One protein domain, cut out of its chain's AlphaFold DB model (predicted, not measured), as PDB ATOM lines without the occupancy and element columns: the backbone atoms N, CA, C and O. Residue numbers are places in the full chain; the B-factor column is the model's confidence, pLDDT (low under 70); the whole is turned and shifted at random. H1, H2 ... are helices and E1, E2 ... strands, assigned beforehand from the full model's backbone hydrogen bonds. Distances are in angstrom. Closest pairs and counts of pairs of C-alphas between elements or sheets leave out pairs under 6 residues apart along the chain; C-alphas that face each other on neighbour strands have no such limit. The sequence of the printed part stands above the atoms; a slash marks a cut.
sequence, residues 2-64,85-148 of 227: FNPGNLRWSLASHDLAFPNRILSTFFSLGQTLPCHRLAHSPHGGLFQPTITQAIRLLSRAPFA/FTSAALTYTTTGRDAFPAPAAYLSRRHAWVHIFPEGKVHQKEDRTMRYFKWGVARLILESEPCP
ATOM      1  N   PHE A   2      16.152 -34.817  22.706       50.88
ATOM      2  CA  PHE A   2      15.007 -34.172  22.051       50.88
ATOM      3  C   PHE A   2      14.490 -32.983  22.866       50.88
ATOM      4  O   PHE A   2      13.356 -33.010  23.328       50.88
ATOM      5  N   ASN A   3      15.320 -31.958  23.103       54.31
ATOM      6  CA  ASN A   3      14.754 -30.682  23.541       54.31
ATOM      7  C   ASN A   3      14.264 -29.958  22.278       54.31
ATOM      8  O   ASN A   3      15.103 -29.466  21.520       54.31
ATOM      9  N   PRO A   4      12.945 -29.890  22.014       56.97
ATOM     10  CA  PRO A   4      12.426 -29.226  20.825       56.97
ATOM     11  C   PRO A   4      12.784 -27.734  20.773       56.97
ATOM     12  O   PRO A   4      12.720 -27.156  19.694       56.97
ATOM     13  N   GLY A   5      13.178 -27.121  21.897       58.62
ATOM     14  CA  GLY A   5      13.700 -25.753  21.937       58.62
ATOM     15  C   GLY A   5      15.108 -25.593  21.346       58.62
ATOM     16  O   GLY A   5      15.439 -24.506  20.895       58.62
ATOM     17  N   ASN A   6      15.906 -26.668  21.281       63.69
ATOM     18  CA  ASN A   6      17.272 -26.651  20.733       63.69
ATOM     19  C   ASN A   6      17.359 -27.223  19.309       63.69
ATOM     20  O   ASN A   6      18.434 -27.236  18.707       63.69
ATOM     21  N   LEU A   7      16.255 -27.748  18.778       71.00
ATOM     22  CA  LEU A   7      16.211 -28.262  17.417       71.00
ATOM     23  C   LEU A   7      16.081 -27.102  16.417       71.00
ATOM     24  O   LEU A   7      15.436 -26.084  16.676       71.00
ATOM     25  N   ARG A   8      16.760 -27.254  15.276       87.06
ATOM     26  CA  ARG A   8      16.790 -26.253  14.207       87.06
ATOM     27  C   ARG A   8      15.554 -26.419  13.336       87.06
ATOM     28  O   ARG A   8      15.283 -27.513  12.843       87.06
ATOM     29  N   TRP A   9      14.876 -25.317  13.063       92.94
ATOM     30  CA  TRP A   9      13.829 -25.277  12.055       92.94
ATOM     31  C   TRP A   9      14.442 -25.302  10.664       92.94
ATOM     32  O   TRP A   9      15.509 -24.737  10.437       92.94
ATOM     33  N   SER A  10      13.767 -25.945   9.720       94.88
ATOM     34  CA  SER A  10      14.199 -25.990   8.322       94.88
ATOM     35  C   SER A  10      13.057 -25.641   7.381       94.88
ATOM     36  O   SER A  10      11.886 -25.726   7.743       94.88
ATOM     37  N   LEU A  11      13.392 -25.262   6.150       95.25
ATOM     38  CA  LEU A  11      12.427 -25.069   5.069       95.25
ATOM     39  C   LEU A  11      12.573 -26.205   4.058       95.25
ATOM     40  O   LEU A  11      13.688 -26.492   3.621       95.25
ATOM     41  N   ALA A  12      11.468 -26.820   3.644       94.75
ATOM     42  CA  ALA A  12      11.483 -27.836   2.592       94.75
ATOM     43  C   ALA A  12      10.397 -27.598   1.551       94.75
ATOM     44  O   ALA A  12       9.384 -26.953   1.810       94.75
ATOM     45  N   SER A  13      10.611 -28.133   0.352       93.62
ATOM     46  CA  SER A  13       9.671 -27.961  -0.750       93.62
ATOM     47  C   SER A  13       8.345 -28.662  -0.469       93.62
ATOM     48  O   SER A  13       8.341 -29.859  -0.178       93.62
ATOM     49  N   HIS A  14       7.228 -27.949  -0.613       95.06
ATOM     50  CA  HIS A  14       5.892 -28.489  -0.365       95.06
ATOM     51  C   HIS A  14       5.610 -29.735  -1.220       95.06
ATOM     52  O   HIS A  14       5.154 -30.753  -0.718       95.06
ATOM     53  N   ASP A  15       5.922 -29.696  -2.511       92.06
ATOM     54  CA  ASP A  15       5.661 -30.790  -3.454       92.06
ATOM     55  C   ASP A  15       6.515 -32.051  -3.222       92.06
ATOM     56  O   ASP A  15       6.125 -33.132  -3.652       92.06
ATOM     57  N   LEU A  16       7.647 -31.938  -2.516       91.00
ATOM     58  CA  LEU A  16       8.543 -33.069  -2.236       91.00
ATOM     59  C   LEU A  16       8.377 -33.610  -0.811       91.00
ATOM     60  O   LEU A  16       8.316 -34.820  -0.613       91.00
ATOM     61  N   ALA A  17       8.308 -32.720   0.181       93.62
ATOM     62  CA  ALA A  17       8.240 -33.087   1.594       93.62
ATOM     63  C   ALA A  17       6.798 -33.190   2.121       93.62
ATOM     64  O   ALA A  17       6.546 -33.906   3.085       93.62
ATOM     65  N   PHE A  18       5.828 -32.539   1.472       95.06
ATOM     66  CA  PHE A  18       4.432 -32.496   1.916       95.06
ATOM     67  C   PHE A  18       3.418 -33.028   0.875       95.06
ATOM     68  O   PHE A  18       2.321 -32.475   0.763       95.06
ATOM     69  N   PRO A  19       3.714 -34.101   0.103       92.81
ATOM     70  CA  PRO A  19       2.802 -34.583  -0.938       92.81
ATOM     71  C   PRO A  19       1.586 -35.339  -0.374       92.81
ATOM     72  O   PRO A  19       0.577 -35.488  -1.058       92.81
ATOM     73  N   ASN A  20       1.669 -35.861   0.854       93.25
ATOM     74  CA  ASN A  20       0.598 -36.614   1.505       93.25
ATOM     75  C   ASN A  20       0.650 -36.452   3.030       93.25
ATOM     76  O   ASN A  20       1.660 -36.032   3.585       93.25
ATOM     77  N   ARG A  21      -0.430 -36.830   3.727       91.44
ATOM     78  CA  ARG A  21      -0.569 -36.611   5.180       91.44
ATOM     79  C   ARG A  21       0.528 -37.271   6.020       91.44
ATOM     80  O   ARG A  21       0.905 -36.704   7.041       91.44
ATOM     81  N   ILE A  22       1.035 -38.435   5.613       93.50
ATOM     82  CA  ILE A  22       2.055 -39.172   6.375       93.50
ATOM     83  C   ILE A  22       3.377 -38.405   6.336       93.50
ATOM     84  O   ILE A  22       3.916 -38.056   7.385       93.50
ATOM     85  N   LEU A  23       3.853 -38.073   5.133       93.75
ATOM     86  CA  LEU A  23       5.075 -37.290   4.956       93.75
ATOM     87  C   LEU A  23       4.923 -35.884   5.541       93.75
ATOM     88  O   LEU A  23       5.793 -35.444   6.287       93.75
ATOM     89  N   SER A  24       3.782 -35.227   5.320       92.81
ATOM     90  CA  SER A  24       3.517 -33.909   5.901       92.81
ATOM     91  C   SER A  24       3.592 -33.924   7.425       92.81
ATOM     92  O   SER A  24       4.151 -33.001   8.015       92.81
ATOM     93  N   THR A  25       3.072 -34.971   8.071       91.94
ATOM     94  CA  THR A  25       3.164 -35.129   9.529       91.94
ATOM     95  C   THR A  25       4.609 -35.358   9.957       91.94
ATOM     96  O   THR A  25       5.080 -34.675  10.862       91.94
ATOM     97  N   PHE A  26       5.335 -36.252   9.280       94.62
ATOM     98  CA  PHE A  26       6.744 -36.528   9.565       94.62
ATOM     99  C   PHE A  26       7.599 -35.254   9.516       94.62
ATOM    100  O   PHE A  26       8.274 -34.926  10.490       94.62
ATOM    101  N   PHE A  27       7.517 -34.492   8.423       94.62
ATOM    102  CA  PHE A  27       8.294 -33.263   8.265       94.62
ATOM    103  C   PHE A  27       7.838 -32.155   9.221       94.62
ATOM    104  O   PHE A  27       8.680 -31.449   9.774       94.62
ATOM    105  N   SER A  28       6.535 -32.035   9.496       91.69
ATOM    106  CA  SER A  28       6.035 -31.056  10.476       91.69
ATOM    107  C   SER A  28       6.532 -31.356  11.895       91.69
ATOM    108  O   SER A  28       6.916 -30.438  12.619       91.69
ATOM    109  N   LEU A  29       6.558 -32.633  12.296       89.44
ATOM    110  CA  LEU A  29       7.111 -33.059  13.586       89.44
ATOM    111  C   LEU A  29       8.632 -32.875  13.641       89.44
ATOM    112  O   LEU A  29       9.161 -32.480  14.676       89.44
ATOM    113  N   GLY A  30       9.317 -33.076  12.515       89.88
ATOM    114  CA  GLY A  30      10.740 -32.785  12.328       89.88
ATOM    115  C   GLY A  30      11.075 -31.298  12.169       89.88
ATOM    116  O   GLY A  30      12.128 -30.982  11.627       89.88
ATOM    117  N   GLN A  31      10.186 -30.386  12.583       91.94
ATOM    118  CA  GLN A  31      10.392 -28.930  12.541       91.94
ATOM    119  C   GLN A  31      10.728 -28.373  11.152       91.94
ATOM    120  O   GLN A  31      11.508 -27.432  10.983       91.94
ATOM    121  N   THR A  32      10.117 -28.950  10.127       94.94
ATOM    122  CA  THR A  32      10.270 -28.492   8.753       94.94
ATOM    123  C   THR A  32       9.023 -27.733   8.325       94.94
ATOM    124  O   THR A  32       7.906 -28.231   8.454       94.94
ATOM    125  N   LEU A  33       9.208 -26.523   7.802       95.50
ATOM    126  CA  LEU A  33       8.127 -25.703   7.275       95.50
ATOM    127  C   LEU A  33       7.970 -25.898   5.752       95.50
ATOM    128  O   LEU A  33       8.975 -25.942   5.032       95.50
ATOM    129  N   PRO A  34       6.728 -25.985   5.246       95.94
ATOM    130  CA  PRO A  34       6.437 -26.199   3.829       95.94
ATOM    131  C   PRO A  34       6.584 -24.928   2.988       95.94
ATOM    132  O   PRO A  34       5.821 -23.980   3.144       95.94
ATOM    133  N   CYS A  35       7.501 -24.920   2.027       95.12
ATOM    134  CA  CYS A  35       7.701 -23.819   1.086       95.12
ATOM    135  C   CYS A  35       7.233 -24.187  -0.325       95.12
ATOM    136  O   CYS A  35       7.678 -25.176  -0.910       95.12
ATOM    137  N   HIS A  36       6.391 -23.348  -0.920       94.25
ATOM    138  CA  HIS A  36       5.962 -23.477  -2.309       94.25
ATOM    139  C   HIS A  36       6.991 -22.877  -3.267       94.25
ATOM    140  O   HIS A  36       7.536 -21.787  -3.052       94.25
ATOM    141  N   ARG A  37       7.229 -23.585  -4.373       90.12
ATOM    142  CA  ARG A  37       8.077 -23.137  -5.480       90.12
ATOM    143  C   ARG A  37       7.193 -22.675  -6.632       90.12
ATOM    144  O   ARG A  37       6.306 -23.414  -7.042       90.12
ATOM    145  N   LEU A  38       7.492 -21.505  -7.201       88.62
ATOM    146  CA  LEU A  38       6.719 -20.921  -8.311       88.62
ATOM    147  C   LEU A  38       6.596 -21.847  -9.531       88.62
ATOM    148  O   LEU A  38       5.596 -21.801 -10.232       88.62
ATOM    149  N   ALA A  39       7.587 -22.710  -9.769       86.56
ATOM    150  CA  ALA A  39       7.547 -23.673 -10.870       86.56
ATOM    151  C   ALA A  39       6.478 -24.774 -10.696       86.56
ATOM    152  O   ALA A  39       6.120 -25.418 -11.674       86.56
ATOM    153  N   HIS A  40       5.995 -25.007  -9.471       88.31
ATOM    154  CA  HIS A  40       5.089 -26.116  -9.144       88.31
ATOM    155  C   HIS A  40       3.772 -25.666  -8.505       88.31
ATOM    156  O   HIS A  40       2.835 -26.454  -8.434       88.31
ATOM    157  N   SER A  41       3.691 -24.429  -8.011       90.19
ATOM    158  CA  SER A  41       2.521 -23.925  -7.297       90.19
ATOM    159  C   SER A  41       2.356 -22.417  -7.502       90.19
ATOM    160  O   SER A  41       3.340 -21.679  -7.370       90.19
ATOM    161  N   PRO A  42       1.121 -21.932  -7.745       91.88
ATOM    162  CA  PRO A  42       0.833 -20.499  -7.821       91.88
ATOM    163  C   PRO A  42       0.997 -19.796  -6.466       91.88
ATOM    164  O   PRO A  42       1.148 -18.580  -6.423       91.88
ATOM    165  N   HIS A  43       1.016 -20.550  -5.362       91.00
ATOM    166  CA  HIS A  43       1.227 -20.032  -4.006       91.00
ATOM    167  C   HIS A  43       2.714 -19.876  -3.647       91.00
ATOM    168  O   HIS A  43       3.061 -19.518  -2.521       91.00
ATOM    169  N   GLY A  44       3.613 -20.184  -4.586       89.00
ATOM    170  CA  GLY A  44       5.038 -19.943  -4.423       89.00
ATOM    171  C   GLY A  44       5.392 -18.459  -4.449       89.00
ATOM    172  O   GLY A  44       4.597 -17.596  -4.803       89.00
ATOM    173  N   GLY A  45       6.647 -18.167  -4.122       88.75
ATOM    174  CA  GLY A  45       7.209 -16.827  -4.255       88.75
ATOM    175  C   GLY A  45       7.664 -16.230  -2.934       88.75
ATOM    176  O   GLY A  45       7.818 -16.918  -1.922       88.75
ATOM    177  N   LEU A  46       7.954 -14.933  -2.989       88.94
ATOM    178  CA  LEU A  46       8.636 -14.213  -1.923       88.94
ATOM    179  C   LEU A  46       7.757 -14.027  -0.680       88.94
ATOM    180  O   LEU A  46       8.251 -14.151   0.437       88.94
ATOM    181  N   PHE A  47       6.468 -13.754  -0.884       90.69
ATOM    182  CA  PHE A  47       5.512 -13.376   0.162       90.69
ATOM    183  C   PHE A  47       4.654 -14.536   0.670       90.69
ATOM    184  O   PHE A  47       3.619 -14.319   1.293       90.69
ATOM    185  N   GLN A  48       5.080 -15.776   0.424       92.94
ATOM    186  CA  GLN A  48       4.353 -16.935   0.924       92.94
ATOM    187  C   GLN A  48       4.306 -16.938   2.469       92.94
ATOM    188  O   GLN A  48       5.305 -16.572   3.108       92.94
ATOM    189  N   PRO A  49       3.198 -17.397   3.083       92.75
ATOM    190  CA  PRO A  49       3.011 -17.381   4.538       92.75
ATOM    191  C   PRO A  49       4.138 -18.062   5.323       92.75
ATOM    192  O   PRO A  49       4.494 -17.629   6.419       92.75
ATOM    193  N   THR A  50       4.751 -19.089   4.740       94.69
ATOM    194  CA  THR A  50       5.848 -19.842   5.351       94.69
ATOM    195  C   THR A  50       7.087 -18.995   5.632       94.69
ATOM    196  O   THR A  50       7.713 -19.160   6.677       94.69
ATOM    197  N   ILE A  51       7.430 -18.053   4.746       94.56
ATOM    198  CA  ILE A  51       8.568 -17.149   4.978       94.56
ATOM    199  C   ILE A  51       8.267 -16.237   6.165       94.56
ATOM    200  O   ILE A  51       9.125 -16.049   7.021       94.56
ATOM    201  N   THR A  52       7.031 -15.751   6.280       92.19
ATOM    202  CA  THR A  52       6.607 -14.960   7.438       92.19
ATOM    203  C   THR A  52       6.684 -15.770   8.734       92.19
ATOM    204  O   THR A  52       7.155 -15.260   9.745       92.19
ATOM    205  N   GLN A  53       6.310 -17.053   8.718       91.81
ATOM    206  CA  GLN A  53       6.486 -17.929   9.885       91.81
ATOM    207  C   GLN A  53       7.961 -18.115  10.260       91.81
ATOM    208  O   GLN A  53       8.296 -18.053  11.441       91.81
ATOM    209  N   ALA A  54       8.848 -18.286   9.280       93.88
ATOM    210  CA  ALA A  54      10.284 -18.397   9.521       93.88
ATOM    211  C   ALA A  54      10.887 -17.104  10.100       93.88
ATOM    212  O   ALA A  54      11.660 -17.173  11.051       93.88
ATOM    213  N   ILE A  55      10.474 -15.932   9.604       93.06
ATOM    214  CA  ILE A  55      10.847 -14.631  10.186       93.06
ATOM    215  C   ILE A  55      10.390 -14.561  11.645       93.06
ATOM    216  O   ILE A  55      11.165 -14.210  12.528       93.06
ATOM    217  N   ARG A  56       9.149 -14.970  11.943       88.81
ATOM    218  CA  ARG A  56       8.640 -14.949  13.323       88.81
ATOM    219  C   ARG A  56       9.372 -15.905  14.263       88.81
ATOM    220  O   ARG A  56       9.414 -15.640  15.461       88.81
ATOM    221  N   LEU A  57       9.910 -17.005  13.739       90.38
ATOM    222  CA  LEU A  57      10.771 -17.912  14.497       90.38
ATOM    223  C   LEU A  57      12.129 -17.278  14.811       90.38
ATOM    224  O   LEU A  57      12.620 -17.464  15.920       90.38
ATOM    225  N   LEU A  58      12.713 -16.529  13.872       91.19
ATOM    226  CA  LEU A  58      13.994 -15.838  14.060       91.19
ATOM    227  C   LEU A  58      13.876 -14.643  15.017       91.19
ATOM    228  O   LEU A  58      14.755 -14.428  15.850       91.19
ATOM    229  N   SER A  59      12.782 -13.887  14.941       89.38
ATOM    230  CA  SER A  59      12.594 -12.675  15.740       89.38
ATOM    231  C   SER A  59      12.358 -12.948  17.233       89.38
ATOM    232  O   SER A  59      11.699 -13.914  17.627       89.38
ATOM    233  N   ARG A  60      12.839 -12.035  18.085       77.44
ATOM    234  CA  ARG A  60      12.761 -12.098  19.558       77.44
ATOM    235  C   ARG A  60      11.413 -11.628  20.138       77.44
ATOM    236  O   ARG A  60      11.064 -12.038  21.242       77.44
ATOM    237  N   ALA A  61      10.613 -10.871  19.375       66.88
ATOM    238  CA  ALA A  61       9.346 -10.244  19.798       66.88
ATOM    239  C   ALA A  61       9.519  -9.140  20.886       66.88
ATOM    240  O   ALA A  61      10.587  -9.062  21.494       66.88
ATOM    241  N   PRO A  62       8.510  -8.273  21.150       61.53
ATOM    242  CA  PRO A  62       7.098  -8.387  20.785       61.53
ATOM    243  C   PRO A  62       6.785  -7.770  19.415       61.53
ATOM    244  O   PRO A  62       7.119  -6.620  19.161       61.53
ATOM    245  N   PHE A  63       6.072  -8.499  18.550       59.16
ATOM    246  CA  PHE A  63       5.374  -7.859  17.430       59.16
ATOM    247  C   PHE A  63       4.325  -6.935  18.046       59.16
ATOM    248  O   PHE A  63       3.499  -7.406  18.836       59.16
ATOM    249  N   ALA A  64       4.409  -5.631  17.780       50.50
ATOM    250  CA  ALA A  64       3.449  -4.681  18.317       50.50
ATOM    251  C   ALA A  64       2.031  -5.142  17.933       50.50
ATOM    252  O   ALA A  64       1.785  -5.378  16.748       50.50
ATOM    253  N   PHE A  85       1.606 -11.296  11.356       53.56
ATOM    254  CA  PHE A  85       2.538 -10.881  12.408       53.56
ATOM    255  C   PHE A  85       1.899 -10.844  13.803       53.56
ATOM    256  O   PHE A  85       2.549 -11.244  14.774       53.56
ATOM    257  N   THR A  86       0.616 -10.483  13.909       55.25
ATOM    258  CA  THR A  86      -0.070 -10.376  15.209       55.25
ATOM    259  C   THR A  86      -0.944 -11.574  15.573       55.25
ATOM    260  O   THR A  86      -1.191 -11.832  16.753       55.25
ATOM    261  N   SER A  87      -1.412 -12.349  14.594       60.47
ATOM    262  CA  SER A  87      -2.306 -13.470  14.872       60.47
ATOM    263  C   SER A  87      -1.620 -14.531  15.748       60.47
ATOM    264  O   SER A  87      -0.541 -15.046  15.418       60.47
ATOM    265  N   ALA A  88      -2.260 -14.854  16.879       61.81
ATOM    266  CA  ALA A  88      -1.894 -15.947  17.783       61.81
ATOM    267  C   ALA A  88      -2.460 -17.303  17.316       61.81
ATOM    268  O   ALA A  88      -2.591 -18.233  18.112       61.81
ATOM    269  N   ALA A  89      -2.835 -17.415  16.037       75.31
ATOM    270  CA  ALA A  89      -3.315 -18.662  15.465       75.31
ATOM    271  C   ALA A  89      -2.269 -19.772  15.644       75.31
ATOM    272  O   ALA A  89      -1.095 -19.599  15.317       75.31
ATOM    273  N   LEU A  90      -2.710 -20.920  16.164       84.69
ATOM    274  CA  LEU A  90      -1.868 -22.106  16.372       84.69
ATOM    275  C   LEU A  90      -1.538 -22.832  15.061       84.69
ATOM    276  O   LEU A  90      -0.681 -23.717  15.034       84.69
ATOM    277  N   THR A  91      -2.212 -22.456  13.978       89.12
ATOM    278  CA  THR A  91      -2.002 -22.961  12.628       89.12
ATOM    279  C   THR A  91      -1.988 -21.812  11.627       89.12
ATOM    280  O   THR A  91      -2.498 -20.723  11.889       89.12
ATOM    281  N   TYR A  92      -1.383 -22.053  10.470       89.75
ATOM    282  CA  TYR A  92      -1.423 -21.158   9.324       89.75
ATOM    283  C   TYR A  92      -1.675 -21.962   8.051       89.75
ATOM    284  O   TYR A  92      -1.428 -23.169   7.996       89.75
ATOM    285  N   THR A  93      -2.179 -21.281   7.032       91.19
ATOM    286  CA  THR A  93      -2.429 -21.860   5.714       91.19
ATOM    287  C   THR A  93      -1.381 -21.367   4.720       91.19
ATOM    288  O   THR A  93      -0.932 -20.223   4.806       91.19
ATOM    289  N   THR A  94      -0.971 -22.227   3.790       91.56
ATOM    290  CA  THR A  94      -0.094 -21.877   2.663       91.56
ATOM    291  C   THR A  94      -0.850 -21.707   1.350       91.56
ATOM    292  O   THR A  94      -0.360 -21.016   0.461       91.56
ATOM    293  N   THR A  95      -2.047 -22.287   1.231       90.81
ATOM    294  CA  THR A  95      -2.867 -22.252   0.003       90.81
ATOM    295  C   THR A  95      -4.284 -21.705   0.213       90.81
ATOM    296  O   THR A  95      -5.057 -21.604  -0.736       90.81
ATOM    297  N   GLY A  96      -4.657 -21.373   1.451       86.81
ATOM    298  CA  GLY A  96      -6.022 -21.023   1.860       86.81
ATOM    299  C   GLY A  96      -6.897 -22.232   2.215       86.81
ATOM    300  O   GLY A  96      -7.980 -22.062   2.763       86.81
ATOM    301  N   ARG A  97      -6.453 -23.459   1.905       87.25
ATOM    302  CA  ARG A  97      -7.224 -24.701   2.126       87.25
ATOM    303  C   ARG A  97      -6.529 -25.703   3.044       87.25
ATOM    304  O   ARG A  97      -7.182 -26.573   3.610       87.25
ATOM    305  N   ASP A  98      -5.211 -25.614   3.152       89.75
ATOM    306  CA  ASP A  98      -4.395 -26.444   4.035       89.75
ATOM    307  C   ASP A  98      -4.223 -25.807   5.421       89.75
ATOM    308  O   ASP A  98      -4.480 -24.623   5.630       89.75
ATOM    309  N   ALA A  99      -3.767 -26.614   6.377       90.62
ATOM    310  CA  ALA A  99      -3.460 -26.158   7.722       90.62
ATOM    311  C   ALA A  99      -2.160 -26.806   8.203       90.62
ATOM    312  O   ALA A  99      -2.058 -28.031   8.289       90.62
ATOM    313  N   PHE A 100      -1.183 -25.970   8.545       91.50
ATOM    314  CA  PHE A 100       0.093 -26.367   9.128       91.50
ATOM    315  C   PHE A 100       0.255 -25.747  10.517       91.50
ATOM    316  O   PHE A 100      -0.245 -24.644  10.743       91.50
ATOM    317  N   PRO A 101       0.953 -26.404  11.459       89.62
ATOM    318  CA  PRO A 101       1.253 -25.809  12.759       89.62
ATOM    319  C   PRO A 101       2.010 -24.486  12.600       89.62
ATOM    320  O   PRO A 101       2.964 -24.421  11.831       89.62
ATOM    321  N   ALA A 102       1.619 -23.450  13.342       88.75
ATOM    322  CA  ALA A 102       2.311 -22.163  13.392       88.75
ATOM    323  C   ALA A 102       3.231 -22.132  14.626       88.75
ATOM    324  O   ALA A 102       2.807 -21.740  15.716       88.75
ATOM    325  N   PRO A 103       4.494 -22.581  14.520       84.81
ATOM    326  CA  PRO A 103       5.350 -22.750  15.690       84.81
ATOM    327  C   PRO A 103       5.701 -21.432  16.381       84.81
ATOM    328  O   PRO A 103       5.898 -21.430  17.593       84.81
ATOM    329  N   ALA A 104       5.704 -20.312  15.655       81.25
ATOM    330  CA  ALA A 104       5.966 -18.993  16.222       81.25
ATOM    331  C   ALA A 104       4.827 -18.461  17.121       81.25
ATOM    332  O   ALA A 104       4.992 -17.431  17.792       81.25
ATOM    333  N   ALA A 105       3.679 -19.149  17.167       79.62
ATOM    334  CA  ALA A 105       2.637 -18.890  18.157       79.62
ATOM    335  C   ALA A 105       3.121 -19.203  19.586       79.62
ATOM    336  O   ALA A 105       2.697 -18.545  20.534       79.62
ATOM    337  N   TYR A 106       4.058 -20.146  19.742       77.81
ATOM    338  CA  TYR A 106       4.651 -20.496  21.030       77.81
ATOM    339  C   TYR A 106       5.855 -19.598  21.320       77.81
ATOM    340  O   TYR A 106       6.854 -19.640  20.603       77.81
ATOM    341  N   LEU A 107       5.791 -18.813  22.401       73.50
ATOM    342  CA  LEU A 107       6.895 -17.933  22.817       73.50
ATOM    343  C   LEU A 107       8.203 -18.701  23.055       73.50
ATOM    344  O   LEU A 107       9.269 -18.198  22.722       73.50
ATOM    345  N   SER A 108       8.115 -19.941  23.544       72.38
ATOM    346  CA  SER A 108       9.262 -20.832  23.768       72.38
ATOM    347  C   SER A 108       9.982 -21.279  22.493       72.38
ATOM    348  O   SER A 108      11.053 -21.870  22.580       72.38
ATOM    349  N   ARG A 109       9.396 -21.038  21.314       74.12
ATOM    350  CA  ARG A 109       9.953 -21.412  20.005       74.12
ATOM    351  C   ARG A 109      10.405 -20.202  19.186       74.12
ATOM    352  O   ARG A 109      10.732 -20.363  18.015       74.12
ATOM    353  N   ARG A 110      10.378 -19.001  19.765       76.75
ATOM    354  CA  ARG A 110      10.910 -17.780  19.145       76.75
ATOM    355  C   ARG A 110      12.397 -17.645  19.432       76.75
ATOM    356  O   ARG A 110      12.902 -18.282  20.353       76.75
ATOM    357  N   HIS A 111      13.072 -16.798  18.660       80.88
ATOM    358  CA  HIS A 111      14.529 -16.683  18.690       80.88
ATOM    359  C   HIS A 111      15.219 -18.035  18.413       80.88
ATOM    360  O   HIS A 111      16.232 -18.392  19.016       80.88
ATOM    361  N   ALA A 112      14.602 -18.820  17.527       85.69
ATOM    362  CA  ALA A 112      15.040 -20.154  17.163       85.69
ATOM    363  C   ALA A 112      16.095 -20.115  16.056       85.69
ATOM    364  O   ALA A 112      16.296 -19.113  15.373       85.69
ATOM    365  N   TRP A 113      16.755 -21.250  15.847       88.94
ATOM    366  CA  TRP A 113      17.704 -21.415  14.755       88.94
ATOM    367  C   TRP A 113      16.965 -21.906  13.517       88.94
ATOM    368  O   TRP A 113      16.267 -22.918  13.579       88.94
ATOM    369  N   VAL A 114      17.139 -21.215  12.390       92.62
ATOM    370  CA  VAL A 114      16.582 -21.627  11.097       92.62
ATOM    371  C   VAL A 114      17.724 -21.993  10.157       92.62
ATOM    372  O   VAL A 114      18.590 -21.174   9.864       92.62
ATOM    373  N   HIS A 115      17.720 -23.231   9.674       93.19
ATOM    374  CA  HIS A 115      18.646 -23.731   8.670       93.19
ATOM    375  C   HIS A 115      17.984 -23.686   7.291       93.19
ATOM    376  O   HIS A 115      16.858 -24.152   7.104       93.19
ATOM    377  N   ILE A 116      18.691 -23.146   6.302       93.31
ATOM    378  CA  ILE A 116      18.199 -23.037   4.929       93.31
ATOM    379  C   ILE A 116      19.263 -23.463   3.924       93.31
ATOM    380  O   ILE A 116      20.447 -23.206   4.112       93.31
ATOM    381  N   PHE A 117      18.812 -24.033   2.808       92.94
ATOM    382  CA  PHE A 117      19.609 -24.154   1.589       92.94
ATOM    383  C   PHE A 117      19.231 -22.993   0.657       92.94
ATOM    384  O   PHE A 117      18.178 -23.049   0.011       92.94
ATOM    385  N   PRO A 118      20.032 -21.914   0.601       92.00
ATOM    386  CA  PRO A 118      19.602 -20.632   0.039       92.00
ATOM    387  C   PRO A 118      19.352 -20.667  -1.476       92.00
ATOM    388  O   PRO A 118      18.606 -19.836  -1.994       92.00
ATOM    389  N   GLU A 119      19.908 -21.643  -2.196       89.31
ATOM    390  CA  GLU A 119      19.668 -21.848  -3.632       89.31
ATOM    391  C   GLU A 119      18.273 -22.430  -3.937       89.31
ATOM    392  O   GLU A 119      17.771 -22.326  -5.062       89.31
ATOM    393  N   GLY A 120      17.616 -23.034  -2.937       86.81
ATOM    394  CA  GLY A 120      16.274 -23.613  -3.057       86.81
ATOM    395  C   GLY A 120      16.172 -24.820  -4.003       86.81
ATOM    396  O   GLY A 120      15.067 -25.200  -4.398       86.81
ATOM    397  N   LYS A 121      17.308 -25.399  -4.404       87.19
ATOM    398  CA  LYS A 121      17.415 -26.637  -5.181       87.19
ATOM    399  C   LYS A 121      18.768 -27.292  -4.885       87.19
ATOM    400  O   LYS A 121      19.726 -26.591  -4.582       87.19
ATOM    401  N   VAL A 122      18.844 -28.615  -5.022       87.25
ATOM    402  CA  VAL A 122      20.122 -29.315  -5.189       87.25
ATOM    403  C   VAL A 122      20.833 -28.753  -6.424       87.25
ATOM    404  O   VAL A 122      20.224 -28.614  -7.491       87.25
ATOM    405  N   HIS A 123      22.097 -28.380  -6.253       84.88
ATOM    406  CA  HIS A 123      22.959 -27.891  -7.316       84.88
ATOM    407  C   HIS A 123      24.297 -28.621  -7.235       84.88
ATOM    408  O   HIS A 123      25.112 -28.354  -6.361       84.88
ATOM    409  N   GLN A 124      24.487 -29.595  -8.121       85.38
ATOM    410  CA  GLN A 124      25.706 -30.394  -8.204       85.38
ATOM    411  C   GLN A 124      26.384 -30.067  -9.536       85.38
ATOM    412  O   GLN A 124      25.989 -30.587 -10.578       85.38
ATOM    413  N   LYS A 125      27.356 -29.151  -9.516       80.56
ATOM    414  CA  LYS A 125      28.210 -28.838 -10.666       80.56
ATOM    415  C   LYS A 125      29.645 -29.282 -10.410       80.56
ATOM    416  O   LYS A 125      30.143 -29.161  -9.296       80.56
ATOM    417  N   GLU A 126      30.322 -29.719 -11.469       79.56
ATOM    418  CA  GLU A 126      31.734 -30.129 -11.416       79.56
ATOM    419  C   GLU A 126      32.666 -28.975 -11.024       79.56
ATOM    420  O   GLU A 126      33.630 -29.183 -10.292       79.56
ATOM    421  N   ASP A 127      32.337 -27.751 -11.447       80.75
ATOM    422  CA  ASP A 127      33.081 -26.528 -11.121       80.75
ATOM    423  C   ASP A 127      32.869 -26.039  -9.673       80.75
ATOM    424  O   ASP A 127      33.484 -25.053  -9.268       80.75
ATOM    425  N   ARG A 128      32.005 -26.714  -8.895       75.56
ATOM    426  CA  ARG A 128      31.628 -26.379  -7.507       75.56
ATOM    427  C   ARG A 128      31.178 -24.928  -7.313       75.56
ATOM    428  O   ARG A 128      31.281 -24.377  -6.217       75.56
ATOM    429  N   THR A 129      30.669 -24.298  -8.368       80.12
ATOM    430  CA  THR A 129      30.154 -22.931  -8.286       80.12
ATOM    431  C   THR A 129      28.798 -22.900  -7.590       80.12
ATOM    432  O   THR A 129      27.944 -23.758  -7.816       80.12
ATOM    433  N   MET A 130      28.589 -21.889  -6.743       80.06
ATOM    434  CA  MET A 130      27.282 -21.636  -6.137       80.06
ATOM    435  C   MET A 130      26.318 -21.030  -7.147       80.06
ATOM    436  O   MET A 130      26.687 -20.192  -7.978       80.06
ATOM    437  N   ARG A 131      25.042 -21.378  -7.011       84.12
ATOM    438  CA  ARG A 131      23.963 -20.652  -7.676       84.12
ATOM    439  C   ARG A 131      23.625 -19.383  -6.894       84.12
ATOM    440  O   ARG A 131      23.898 -19.246  -5.707       84.12
ATOM    441  N   TYR A 132      22.940 -18.459  -7.561       87.00
ATOM    442  CA  TYR A 132      22.297 -17.335  -6.893       87.00
ATOM    443  C   TYR A 132      21.361 -17.798  -5.762       87.00
ATOM    444  O   TYR A 132      20.616 -18.779  -5.891       87.00
ATOM    445  N   PHE A 133      21.347 -17.034  -4.673       90.94
ATOM    446  CA  PHE A 133      20.444 -17.263  -3.553       90.94
ATOM    447  C   PHE A 133      19.049 -16.724  -3.856       90.94
ATOM    448  O   PHE A 133      18.865 -15.741  -4.578       90.94
ATOM    449  N   LYS A 134      18.029 -17.383  -3.313       89.19
ATOM    450  CA  LYS A 134      16.641 -16.960  -3.486       89.19
ATOM    451  C   LYS A 134      16.369 -15.693  -2.679       89.19
ATOM    452  O   LYS A 134      16.765 -15.582  -1.527       89.19
ATOM    453  N   TRP A 135      15.597 -14.775  -3.260       90.12
ATOM    454  CA  TRP A 135      15.225 -13.490  -2.651       90.12
ATOM    455  C   TRP A 135      14.588 -13.612  -1.256       90.12
ATOM    456  O   TRP A 135      14.733 -12.711  -0.438       90.12
ATOM    457  N   GLY A 136      13.938 -14.741  -0.947       90.38
ATOM    458  CA  GLY A 136      13.395 -15.012   0.390       90.38
ATOM    459  C   GLY A 136      14.443 -14.990   1.505       90.38
ATOM    460  O   GLY A 136      14.105 -14.647   2.631       90.38
ATOM    461  N   VAL A 137      15.713 -15.268   1.194       92.69
ATOM    462  CA  VAL A 137      16.822 -15.174   2.155       92.69
ATOM    463  C   VAL A 137      17.012 -13.738   2.642       92.69
ATOM    464  O   VAL A 137      17.218 -13.520   3.830       92.69
ATOM    465  N   ALA A 138      16.862 -12.748   1.757       92.44
ATOM    466  CA  ALA A 138      16.969 -11.342   2.138       92.44
ATOM    467  C   ALA A 138      15.862 -10.937   3.119       92.44
ATOM    468  O   ALA A 138      16.142 -10.227   4.078       92.44
ATOM    469  N   ARG A 139      14.632 -11.442   2.943       94.19
ATOM    470  CA  ARG A 139      13.542 -11.207   3.905       94.19
ATOM    471  C   ARG A 139      13.858 -11.785   5.279       94.19
ATOM    472  O   ARG A 139      13.651 -11.104   6.271       94.19
ATOM    473  N   LEU A 140      14.407 -13.003   5.339       93.94
ATOM    474  CA  LEU A 140      14.812 -13.613   6.611       93.94
ATOM    475  C   LEU A 140      15.833 -12.755   7.367       93.94
ATOM    476  O   LEU A 140      15.789 -12.724   8.588       93.94
ATOM    477  N   ILE A 141      16.730 -12.058   6.666       92.88
ATOM    478  CA  ILE A 141      17.749 -11.205   7.293       92.88
ATOM    479  C   ILE A 141      17.173  -9.832   7.660       92.88
ATOM    480  O   ILE A 141      17.387  -9.355   8.767       92.88
ATOM    481  N   LEU A 142      16.447  -9.197   6.736       92.56
ATOM    482  CA  LEU A 142      16.022  -7.800   6.858       92.56
ATOM    483  C   LEU A 142      14.744  -7.605   7.681       92.56
ATOM    484  O   LEU A 142      14.579  -6.552   8.285       92.56
ATOM    485  N   GLU A 143      13.829  -8.578   7.681       92.25
ATOM    486  CA  GLU A 143      12.546  -8.476   8.397       92.25
ATOM    487  C   GLU A 143      12.581  -9.130   9.782       92.25
ATOM    488  O   GLU A 143      11.641  -8.983  10.565       92.25
ATOM    489  N   SER A 144      13.645  -9.871  10.091       90.94
ATOM    490  CA  SER A 144      13.835 -10.446  11.418       90.94
ATOM    491  C   SER A 144      14.353  -9.388  12.389       90.94
ATOM    492  O   SER A 144      15.244  -8.604  12.063       90.94
ATOM    493  N   GLU A 145      13.807  -9.390  13.602       87.12
ATOM    494  CA  GLU A 145      14.136  -8.425  14.649       87.12
ATOM    495  C   GLU A 145      14.434  -9.142  15.980       87.12
ATOM    496  O   GLU A 145      13.538  -9.767  16.563       87.12
ATOM    497  N   PRO A 146      15.673  -9.063  16.501       88.19
ATOM    498  CA  PRO A 146      16.834  -8.407  15.893       88.19
ATOM    499  C   PRO A 146      17.290  -9.112  14.603       88.19
ATOM    500  O   PRO A 146      16.931 -10.265  14.361       88.19
ATOM    501  N   CYS A 147      18.102  -8.418  13.798       89.50
ATOM    502  CA  CYS A 147      18.763  -9.018  12.637       89.50
ATOM    503  C   CYS A 147      19.489 -10.309  13.074       89.50
ATOM    504  O   CYS A 147      20.220 -10.274  14.070       89.50
ATOM    505  N   PRO A 148      19.269 -11.445  12.391       91.00
ATOM    506  CA  PRO A 148      19.746 -12.734  12.848       91.00
ATOM    507  C   PRO A 148      21.242 -12.878  12.583       91.00
ATOM    508  O   PRO A 148      21.768 -12.405  11.573       91.00
TER     509      PRO A 148
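This is residues 2 to 64 and 85 to 148 of the 227 residues of the protein "Tafazzin family protein" of Botryosphaeria parva (strain UCR-NP2) (UniProt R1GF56). Little regular structure: a small parallel two-strand sheet, E1 and E2, sits mid-body between H2 and H3; H4 packs on H3, and from the long unnamed stretch 85 to 135 residues 124 to 129 stick out. The printed part has 127 residues, 39 in named elements, ordered E1 H1 H2 E2 H3 H4, class mixed. It is compact, radius of gyration of the C-alphas 14.6 A, spanning 45 by 34 by 32 A.

E1, residues 9 to 13, 13.7 A long, begins at C-alpha 9 (13.829, -25.277, 12.055). H1 is residues 14 to 17, H2 21 to 29, E2 32 to 35, H3 49 to 58, 14.6 A. H4, residues 136 to 142, ends at C-alpha 142 (16.022, -7.800, 6.858).

E1, H1, H2, E2 form a strand-helix-strand unit, parallel neighbours joined through helices, crossover right-handed; N 33 and O 10 are within hydrogen-bond range, 2.8 A. H3 and H4 touch, closest C-alphas Ile 55 and Leu 140, 5.4 A. Every O i to N i+4 pair is within range in H2, H3, H4; H1 is too short.

Residues 65 to 84 are not printed; C-alphas 64 and 85 are 8.6 A apart. E2 to H3 is a long link. Residues 2 to 6, 61 to 64 and 85 to 88 have pLDDT under 70.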